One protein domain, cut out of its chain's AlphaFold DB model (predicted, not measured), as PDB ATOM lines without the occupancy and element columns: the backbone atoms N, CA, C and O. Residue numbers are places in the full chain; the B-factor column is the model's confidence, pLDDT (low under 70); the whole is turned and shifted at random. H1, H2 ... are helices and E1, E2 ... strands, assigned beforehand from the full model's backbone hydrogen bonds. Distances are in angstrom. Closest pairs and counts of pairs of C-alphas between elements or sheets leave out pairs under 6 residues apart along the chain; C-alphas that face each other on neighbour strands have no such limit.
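What this domain is: This is residues 2 to 27 and 76 to 103 of the 116 residues of the protein "Lantibiotic modifying enzyme domain protein" of Mycobacterium kansasii 662 (UniProt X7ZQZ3). H1 lies in the middle; the short H2 and a small antiparallel sheet, E1 and E2, sit toward one end, and H3 reaches away toward the other. The printed part has 54 residues, with named elements in the order H1, H2, E1, E2, H3: mostly helix. It is only just loose, close to compact, with a radius of gyration of the C-alphas of 12.4 A, spanning 39 by 19 by 19 A.

Where its parts are: H1, residues 3 to 12, begins with C-alpha 3 at (11.496, 3.481, -46.867) and is 14.2 A long. H2 is residues 15 to 19, E1 23 to 25, E2 76 to 78. H3, residues 86 to 98, is 19.1 A long, ending with C-alpha 98 at (3.014, 14.670, -34.536).

How they stand to each other: H1 and H3 only just touch, with 3 pairs of C-alphas within 8 A, by residues 88 to 92 of H3 alone; the closest C-alphas, of Leu 9 and Leu 88, are 6.9 A apart. Their steep tilt is 59 degrees, opposite ways. H1 and H2 are close but not clearly touching, C-alphas 10 and 18 being closest at 7.7 A. E1 and E2 are antiparallel at 148 degrees, N 24 and O 77 being 2.9 A apart, within hydrogen-bond range. O i to N i+4 pairs are within range throughout H2, in 5 of 6 in H1 and 8 of 9 in H3.

The domain as a whole: Residues 28 to 75 are not printed; C-alphas 27 and 76 are 8.8 A apart. No link printed whole is long. Residues 102 to 103 are under pLDDT 70.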
ATOM      1  N   ASP A   2      10.127   1.001 -42.846       82.69
ATOM      2  CA  ASP A   2       9.655   1.547 -44.122       82.69
ATOM      3  C   ASP A   2      10.739   2.401 -44.808       82.69
ATOM      4  O   ASP A   2      11.755   2.770 -44.216       82.69
ATOM      5  N   ALA A   3      10.526   2.721 -46.085       88.62
ATOM      6  CA  ALA A   3      11.496   3.481 -46.867       88.62
ATOM      7  C   ALA A   3      11.701   4.924 -46.364       88.62
ATOM      8  O   ALA A   3      12.669   5.569 -46.768       88.62
ATOM      9  N   PHE A   4      10.794   5.465 -45.545       91.31
ATOM     10  CA  PHE A   4      10.944   6.797 -44.969       91.31
ATOM     11  C   PHE A   4      11.948   6.768 -43.819       91.31
ATOM     12  O   PHE A   4      12.931   7.510 -43.871       91.31
ATOM     13  N   PHE A   5      11.765   5.875 -42.846       90.56
ATOM     14  CA  PHE A   5      12.668   5.769 -41.701       90.56
ATOM     15  C   PHE A   5      14.066   5.291 -42.096       90.56
ATOM     16  O   PHE A   5      15.030   5.746 -41.497       90.56
ATOM     17  N   GLU A   6      14.215   4.499 -43.162       89.56
ATOM     18  CA  GLU A   6      15.541   4.179 -43.724       89.56
ATOM     19  C   GLU A   6      16.266   5.426 -44.267       89.56
ATOM     20  O   GLU A   6      17.470   5.604 -44.068       89.56
ATOM     21  N   ARG A   7      15.539   6.349 -44.917       91.19
ATOM     22  CA  ARG A   7      16.124   7.625 -45.366       91.19
ATOM     23  C   ARG A   7      16.471   8.534 -44.193       91.19
ATOM     24  O   ARG A   7      17.503   9.199 -44.246       91.19
ATOM     25  N   VAL A   8      15.628   8.569 -43.160       92.81
ATOM     26  CA  VAL A   8      15.903   9.319 -41.926       92.81
ATOM     27  C   VAL A   8      17.130   8.743 -41.227       92.81
ATOM     28  O   VAL A   8      18.019   9.506 -40.871       92.81
ATOM     29  N   LEU A   9      17.228   7.415 -41.121       93.12
ATOM     30  CA  LEU A   9      18.360   6.704 -40.534       93.12
ATOM     31  C   LEU A   9      19.673   7.160 -41.171       93.12
ATOM     32  O   LEU A   9      20.558   7.648 -40.479       93.12
ATOM     33  N   VAL A  10      19.790   7.055 -42.496       92.12
ATOM     34  CA  VAL A  10      21.021   7.439 -43.206       92.12
ATOM     35  C   VAL A  10      21.247   8.956 -43.189       92.12
ATOM     36  O   VAL A  10      22.384   9.414 -43.116       92.12
ATOM     37  N   GLY A  11      20.180   9.753 -43.297       90.94
ATOM     38  CA  GLY A  11      20.269  11.209 -43.414       90.94
ATOM     39  C   GLY A  11      20.565  11.940 -42.105       90.94
ATOM     40  O   GLY A  11      21.157  13.017 -42.148       90.94
ATOM     41  N   ALA A  12      20.148  11.372 -40.973       93.62
ATOM     42  CA  ALA A  12      20.306  11.953 -39.641       93.62
ATOM     43  C   ALA A  12      21.396  11.268 -38.805       93.62
ATOM     44  O   ALA A  12      21.739  11.791 -37.745       93.62
ATOM     45  N   ALA A  13      21.958  10.148 -39.278       94.00
ATOM     46  CA  ALA A  13      23.124   9.542 -38.654       94.00
ATOM     47  C   ALA A  13      24.256  10.567 -38.501       94.00
ATOM     48  O   ALA A  13      24.584  11.330 -39.418       94.00
ATOM     49  N   SER A  14      24.858  10.564 -37.319       92.81
ATOM     50  CA  SER A  14      26.060  11.327 -37.021       92.81
ATOM     51  C   SER A  14      27.229  10.883 -37.899       92.81
ATOM     52  O   SER A  14      27.240   9.799 -38.483       92.81
ATOM     53  N   VAL A  15      28.257  11.729 -37.976       92.12
ATOM     54  CA  VAL A  15      29.472  11.388 -38.724       92.12
ATOM     55  C   VAL A  15      30.111  10.113 -38.169       92.12
ATOM     56  O   VAL A  15      30.456   9.233 -38.950       92.12
ATOM     57  N   ASP A  16      30.193   9.968 -36.846       91.81
ATOM     58  CA  ASP A  16      30.763   8.773 -36.216       91.81
ATOM     59  C   ASP A  16      29.944   7.508 -36.523       91.81
ATOM     60  O   ASP A  16      30.514   6.454 -36.812       91.81
ATOM     61  N   GLU A  17      28.609   7.606 -36.550       93.88
ATOM     62  CA  GLU A  17      27.745   6.496 -36.966       93.88
ATOM     63  C   GLU A  17      27.986   6.117 -38.434       93.88
ATOM     64  O   GLU A  17      28.188   4.939 -38.722       93.88
ATOM     65  N   LEU A  18      28.045   7.085 -39.357       93.94
ATOM     66  CA  LEU A  18      28.276   6.838 -40.792       93.94
ATOM     67  C   LEU A  18      29.632   6.177 -41.087       93.94
ATOM     68  O   LEU A  18      29.761   5.401 -42.045       93.94
ATOM     69  N   LEU A  19      30.646   6.506 -40.287       93.56
ATOM     70  CA  LEU A  19      31.991   5.947 -40.400       93.56
ATOM     71  C   LEU A  19      32.129   4.588 -39.700       93.56
ATOM     72  O   LEU A  19      33.077   3.850 -39.964       93.56
ATOM     73  N   SER A  20      31.172   4.219 -38.850       93.38
ATOM     74  CA  SER A  20      31.177   2.932 -38.164       93.38
ATOM     75  C   SER A  20      30.971   1.739 -39.110       93.38
ATOM     76  O   SER A  20      30.572   1.851 -40.278       93.38
ATOM     77  N   ARG A  21      31.192   0.543 -38.555       93.62
ATOM     78  CA  ARG A  21      30.945  -0.748 -39.214       93.62
ATOM     79  C   ARG A  21      29.469  -1.037 -39.502       93.62
ATOM     80  O   ARG A  21      29.178  -1.975 -40.234       93.62
ATOM     81  N   ASP A  22      28.556  -0.264 -38.917       94.75
ATOM     82  CA  ASP A  22      27.113  -0.466 -39.083       94.75
ATOM     83  C   ASP A  22      26.617   0.071 -40.433       94.75
ATOM     84  O   ASP A  22      25.495  -0.213 -40.862       94.75
ATOM     85  N   PHE A  23      27.482   0.800 -41.135       94.00
ATOM     86  CA  PHE A  23      27.277   1.258 -42.496       94.00
ATOM     87  C   PHE A  23      28.344   0.676 -43.420       94.00
ATOM     88  O   PHE A  23      29.432   0.271 -42.998       94.00
ATOM     89  N   GLU A  24      28.040   0.680 -44.708       94.25
ATOM     90  CA  GLU A  24      28.951   0.317 -45.786       94.25
ATOM     91  C   GLU A  24      28.793   1.296 -46.956       94.25
ATOM     92  O   GLU A  24      27.699   1.812 -47.208       94.25
ATOM     93  N   SER A  25      29.895   1.568 -47.657       93.06
ATOM     94  CA  SER A  25      29.906   2.441 -48.832       93.06
ATOM     95  C   SER A  25      29.128   1.795 -49.981       93.06
ATOM     96  O   SER A  25      29.224   0.589 -50.213       93.06
ATOM     97  N   VAL A  26      28.371   2.593 -50.731       90.62
ATOM     98  CA  VAL A  26      27.688   2.140 -51.956       90.62
ATOM     99  C   VAL A  26      28.501   2.600 -53.171       90.62
ATOM    100  O   VAL A  26      28.965   3.741 -53.162       90.62
ATOM    101  N   PRO A  27      28.671   1.773 -54.223       80.12
ATOM    102  CA  PRO A  27      29.347   2.194 -55.448       80.12
ATOM    103  C   PRO A  27      28.719   3.471 -56.018       80.12
ATOM    104  O   PRO A  27      27.529   3.502 -56.335       80.12
ATOM    105  N   VAL A  76      26.289   5.841 -48.474       93.38
ATOM    106  CA  VAL A  76      26.249   4.669 -47.603       93.38
ATOM    107  C   VAL A  76      24.896   3.995 -47.645       93.38
ATOM    108  O   VAL A  76      23.869   4.617 -47.926       93.38
ATOM    109  N   ARG A  77      24.916   2.720 -47.285       91.81
ATOM    110  CA  ARG A  77      23.754   1.975 -46.825       91.81
ATOM    111  C   ARG A  77      24.071   1.379 -45.462       91.81
ATOM    112  O   ARG A  77      25.234   1.168 -45.125       91.81
ATOM    113  N   ARG A  78      23.032   1.111 -44.682       92.38
ATOM    114  CA  ARG A  78      23.171   0.390 -43.423       92.38
ATOM    115  C   ARG A  78      23.370  -1.097 -43.700       92.38
ATOM    116  O   ARG A  78      22.688  -1.667 -44.552       92.38
ATOM    117  N   VAL A  79      24.251  -1.729 -42.937       93.62
ATOM    118  CA  VAL A  79      24.399  -3.184 -42.934       93.62
ATOM    119  C   VAL A  79      23.129  -3.792 -42.334       93.62
ATOM    120  O   VAL A  79      22.696  -3.415 -41.246       93.62
ATOM    121  N   SER A  80      22.499  -4.740 -43.029       88.50
ATOM    122  CA  SER A  80      21.198  -5.294 -42.614       88.50
ATOM    123  C   SER A  80      21.230  -5.927 -41.218       88.50
ATOM    124  O   SER A  80      20.267  -5.787 -40.467       88.50
ATOM    125  N   SER A  81      22.349  -6.556 -40.851       91.00
ATOM    126  CA  SER A  81      22.567  -7.197 -39.550       91.00
ATOM    127  C   SER A  81      22.994  -6.245 -38.428       91.00
ATOM    128  O   SER A  81      23.149  -6.698 -37.296       91.00
ATOM    129  N   ALA A  82      23.231  -4.962 -38.714       92.06
ATOM    130  CA  ALA A  82      23.569  -3.993 -37.676       92.06
ATOM    131  C   ALA A  82      22.402  -3.842 -36.676       92.06
ATOM    132  O   ALA A  82      21.250  -4.130 -37.026       92.06
ATOM    133  N   PRO A  83      22.647  -3.384 -35.438       89.81
ATOM    134  CA  PRO A  83      21.585  -2.958 -34.529       89.81
ATOM    135  C   PRO A  83      20.943  -1.655 -35.016       89.81
ATOM    136  O   PRO A  83      21.552  -0.857 -35.733       89.81
ATOM    137  N   VAL A  84      19.654  -1.457 -34.741       88.94
ATOM    138  CA  VAL A  84      18.980  -0.191 -35.074       88.94
ATOM    139  C   VAL A  84      19.405   0.852 -34.036       88.94
ATOM    140  O   VAL A  84      19.360   0.530 -32.846       88.94
ATOM    141  N   PRO A  85      19.817   2.071 -34.436       90.19
ATOM    142  CA  PRO A  85      20.161   3.110 -33.473       90.19
ATOM    143  C   PRO A  85      18.978   3.437 -32.557       90.19
ATOM    144  O   PRO A  85      17.849   3.580 -33.029       90.19
ATOM    145  N   GLY A  86      19.229   3.584 -31.252       89.75
ATOM    146  CA  GLY A  86      18.170   3.816 -30.261       89.75
ATOM    147  C   GLY A  86      17.330   5.065 -30.547       89.75
ATOM    148  O   GLY A  86      16.109   5.017 -30.433       89.75
ATOM    149  N   TRP A  87      17.965   6.134 -31.041       94.19
ATOM    150  CA  TRP A  87      17.300   7.396 -31.383       94.19
ATOM    151  C   TRP A  87      16.243   7.253 -32.483       94.19
ATOM    152  O   TRP A  87      15.347   8.088 -32.605       94.19
ATOM    153  N   LEU A  88      16.320   6.205 -33.307       93.19
ATOM    154  CA  LEU A  88      15.346   6.005 -34.371       93.19
ATOM    155  C   LEU A  88      13.990   5.576 -33.815       93.19
ATOM    156  O   LEU A  88      12.961   5.939 -34.380       93.19
ATOM    157  N   GLN A  89      13.979   4.863 -32.687       91.12
ATOM    158  CA  GLN A  89      12.741   4.556 -31.983       91.12
ATOM    159  C   GLN A  89      12.080   5.837 -31.462       91.12
ATOM    160  O   GLN A  89      10.867   5.997 -31.600       91.12
ATOM    161  N   ASP A  90      12.880   6.770 -30.943       92.31
ATOM    162  CA  ASP A  90      12.390   8.080 -30.512       92.31
ATOM    163  C   ASP A  90      11.819   8.864 -31.699       92.31
ATOM    164  O   ASP A  90      10.733   9.431 -31.603       92.31
ATOM    165  N   ALA A  91      12.489   8.838 -32.855       92.88
ATOM    166  CA  ALA A  91      11.997   9.486 -34.070       92.88
ATOM    167  C   ALA A  91      10.664   8.892 -34.562       92.88
ATOM    168  O   ALA A  91       9.782   9.645 -34.972       92.88
ATOM    169  N   VAL A  92      10.492   7.566 -34.495       92.19
ATOM    170  CA  VAL A  92       9.219   6.892 -34.816       92.19
ATOM    171  C   VAL A  92       8.114   7.336 -33.857       92.19
ATOM    172  O   VAL A  92       7.013   7.660 -34.297       92.19
ATOM    173  N   TRP A  93       8.407   7.386 -32.554       91.75
ATOM    174  CA  TRP A  93       7.443   7.826 -31.547       91.75
ATOM    175  C   TRP A  93       7.036   9.295 -31.738       91.75
ATOM    176  O   TRP A  93       5.843   9.602 -31.748       91.75
ATOM    177  N   ILE A  94       8.005  10.190 -31.967       92.06
ATOM    178  CA  ILE A  94       7.753  11.612 -32.247       92.06
ATOM    179  C   ILE A  94       6.893  11.763 -33.502       92.06
ATOM    180  O   ILE A  94       5.954  12.556 -33.513       92.06
ATOM    181  N   GLU A  95       7.191  11.018 -34.566       93.00
ATOM    182  CA  GLU A  95       6.446  11.120 -35.818       93.00
ATOM    183  C   GLU A  95       4.978  10.709 -35.658       93.00
ATOM    184  O   GLU A  95       4.088  11.429 -36.121       93.00
ATOM    185  N   ALA A  96       4.722   9.626 -34.921       91.56
ATOM    186  CA  ALA A  96       3.370   9.181 -34.600       91.56
ATOM    187  C   ALA A  96       2.608  10.241 -33.783       91.56
ATOM    188  O   ALA A  96       1.496  10.629 -34.154       91.56
ATOM    189  N   ALA A  97       3.250  10.788 -32.742       93.06
ATOM    190  CA  ALA A  97       2.681  11.850 -31.914       93.06
ATOM    191  C   ALA A  97       2.349  13.112 -32.733       93.06
ATOM    192  O   ALA A  97       1.263  13.674 -32.601       93.06
ATOM    193  N   LEU A  98       3.241  13.526 -33.643       92.12
ATOM    194  CA  LEU A  98       3.014  14.670 -34.536       92.12
ATOM    195  C   LEU A  98       1.870  14.435 -35.531       92.12
ATOM    196  O   LEU A  98       1.220  15.391 -35.952       92.12
ATOM    197  N   ARG A  99       1.602  13.180 -35.906       91.12
ATOM    198  CA  ARG A  99       0.465  12.808 -36.760       91.12
ATOM    199  C   ARG A  99      -0.856  12.675 -36.005       91.12
ATOM    200  O   ARG A  99      -1.875  12.414 -36.642       91.12
ATOM    201  N   GLY A 100      -0.856  12.830 -34.681       83.44
ATOM    202  CA  GLY A 100      -2.028  12.547 -33.848       83.44
ATOM    203  C   GLY A 100      -2.415  11.067 -33.858       83.44
ATOM    204  O   GLY A 100      -3.547  10.719 -33.535       83.44
ATOM    205  N   VAL A 101      -1.487  10.197 -34.266       70.75
ATOM    206  CA  VAL A 101      -1.618   8.753 -34.126       70.75
ATOM    207  C   VAL A 101      -0.941   8.428 -32.810       70.75
ATOM    208  O   VAL A 101       0.276   8.264 -32.758       70.75
ATOM    209  N   ASP A 102      -1.712   8.367 -31.729       62.09
ATOM    210  CA  ASP A 102      -1.191   7.838 -30.475       62.09
ATOM    211  C   ASP A 102      -0.690   6.416 -30.749       62.09
ATOM    212  O   ASP A 102      -1.470   5.489 -30.989       62.09
ATOM    213  N   ALA A 103       0.631   6.237 -30.752       55.72
ATOM    214  CA  ALA A 103       1.267   4.929 -30.804       55.72
ATOM    215  C   ALA A 103       1.074   4.242 -29.444       55.72
ATOM    216  O   ALA A 103       2.010   4.083 -28.667       55.72
TER     217      ALA A 103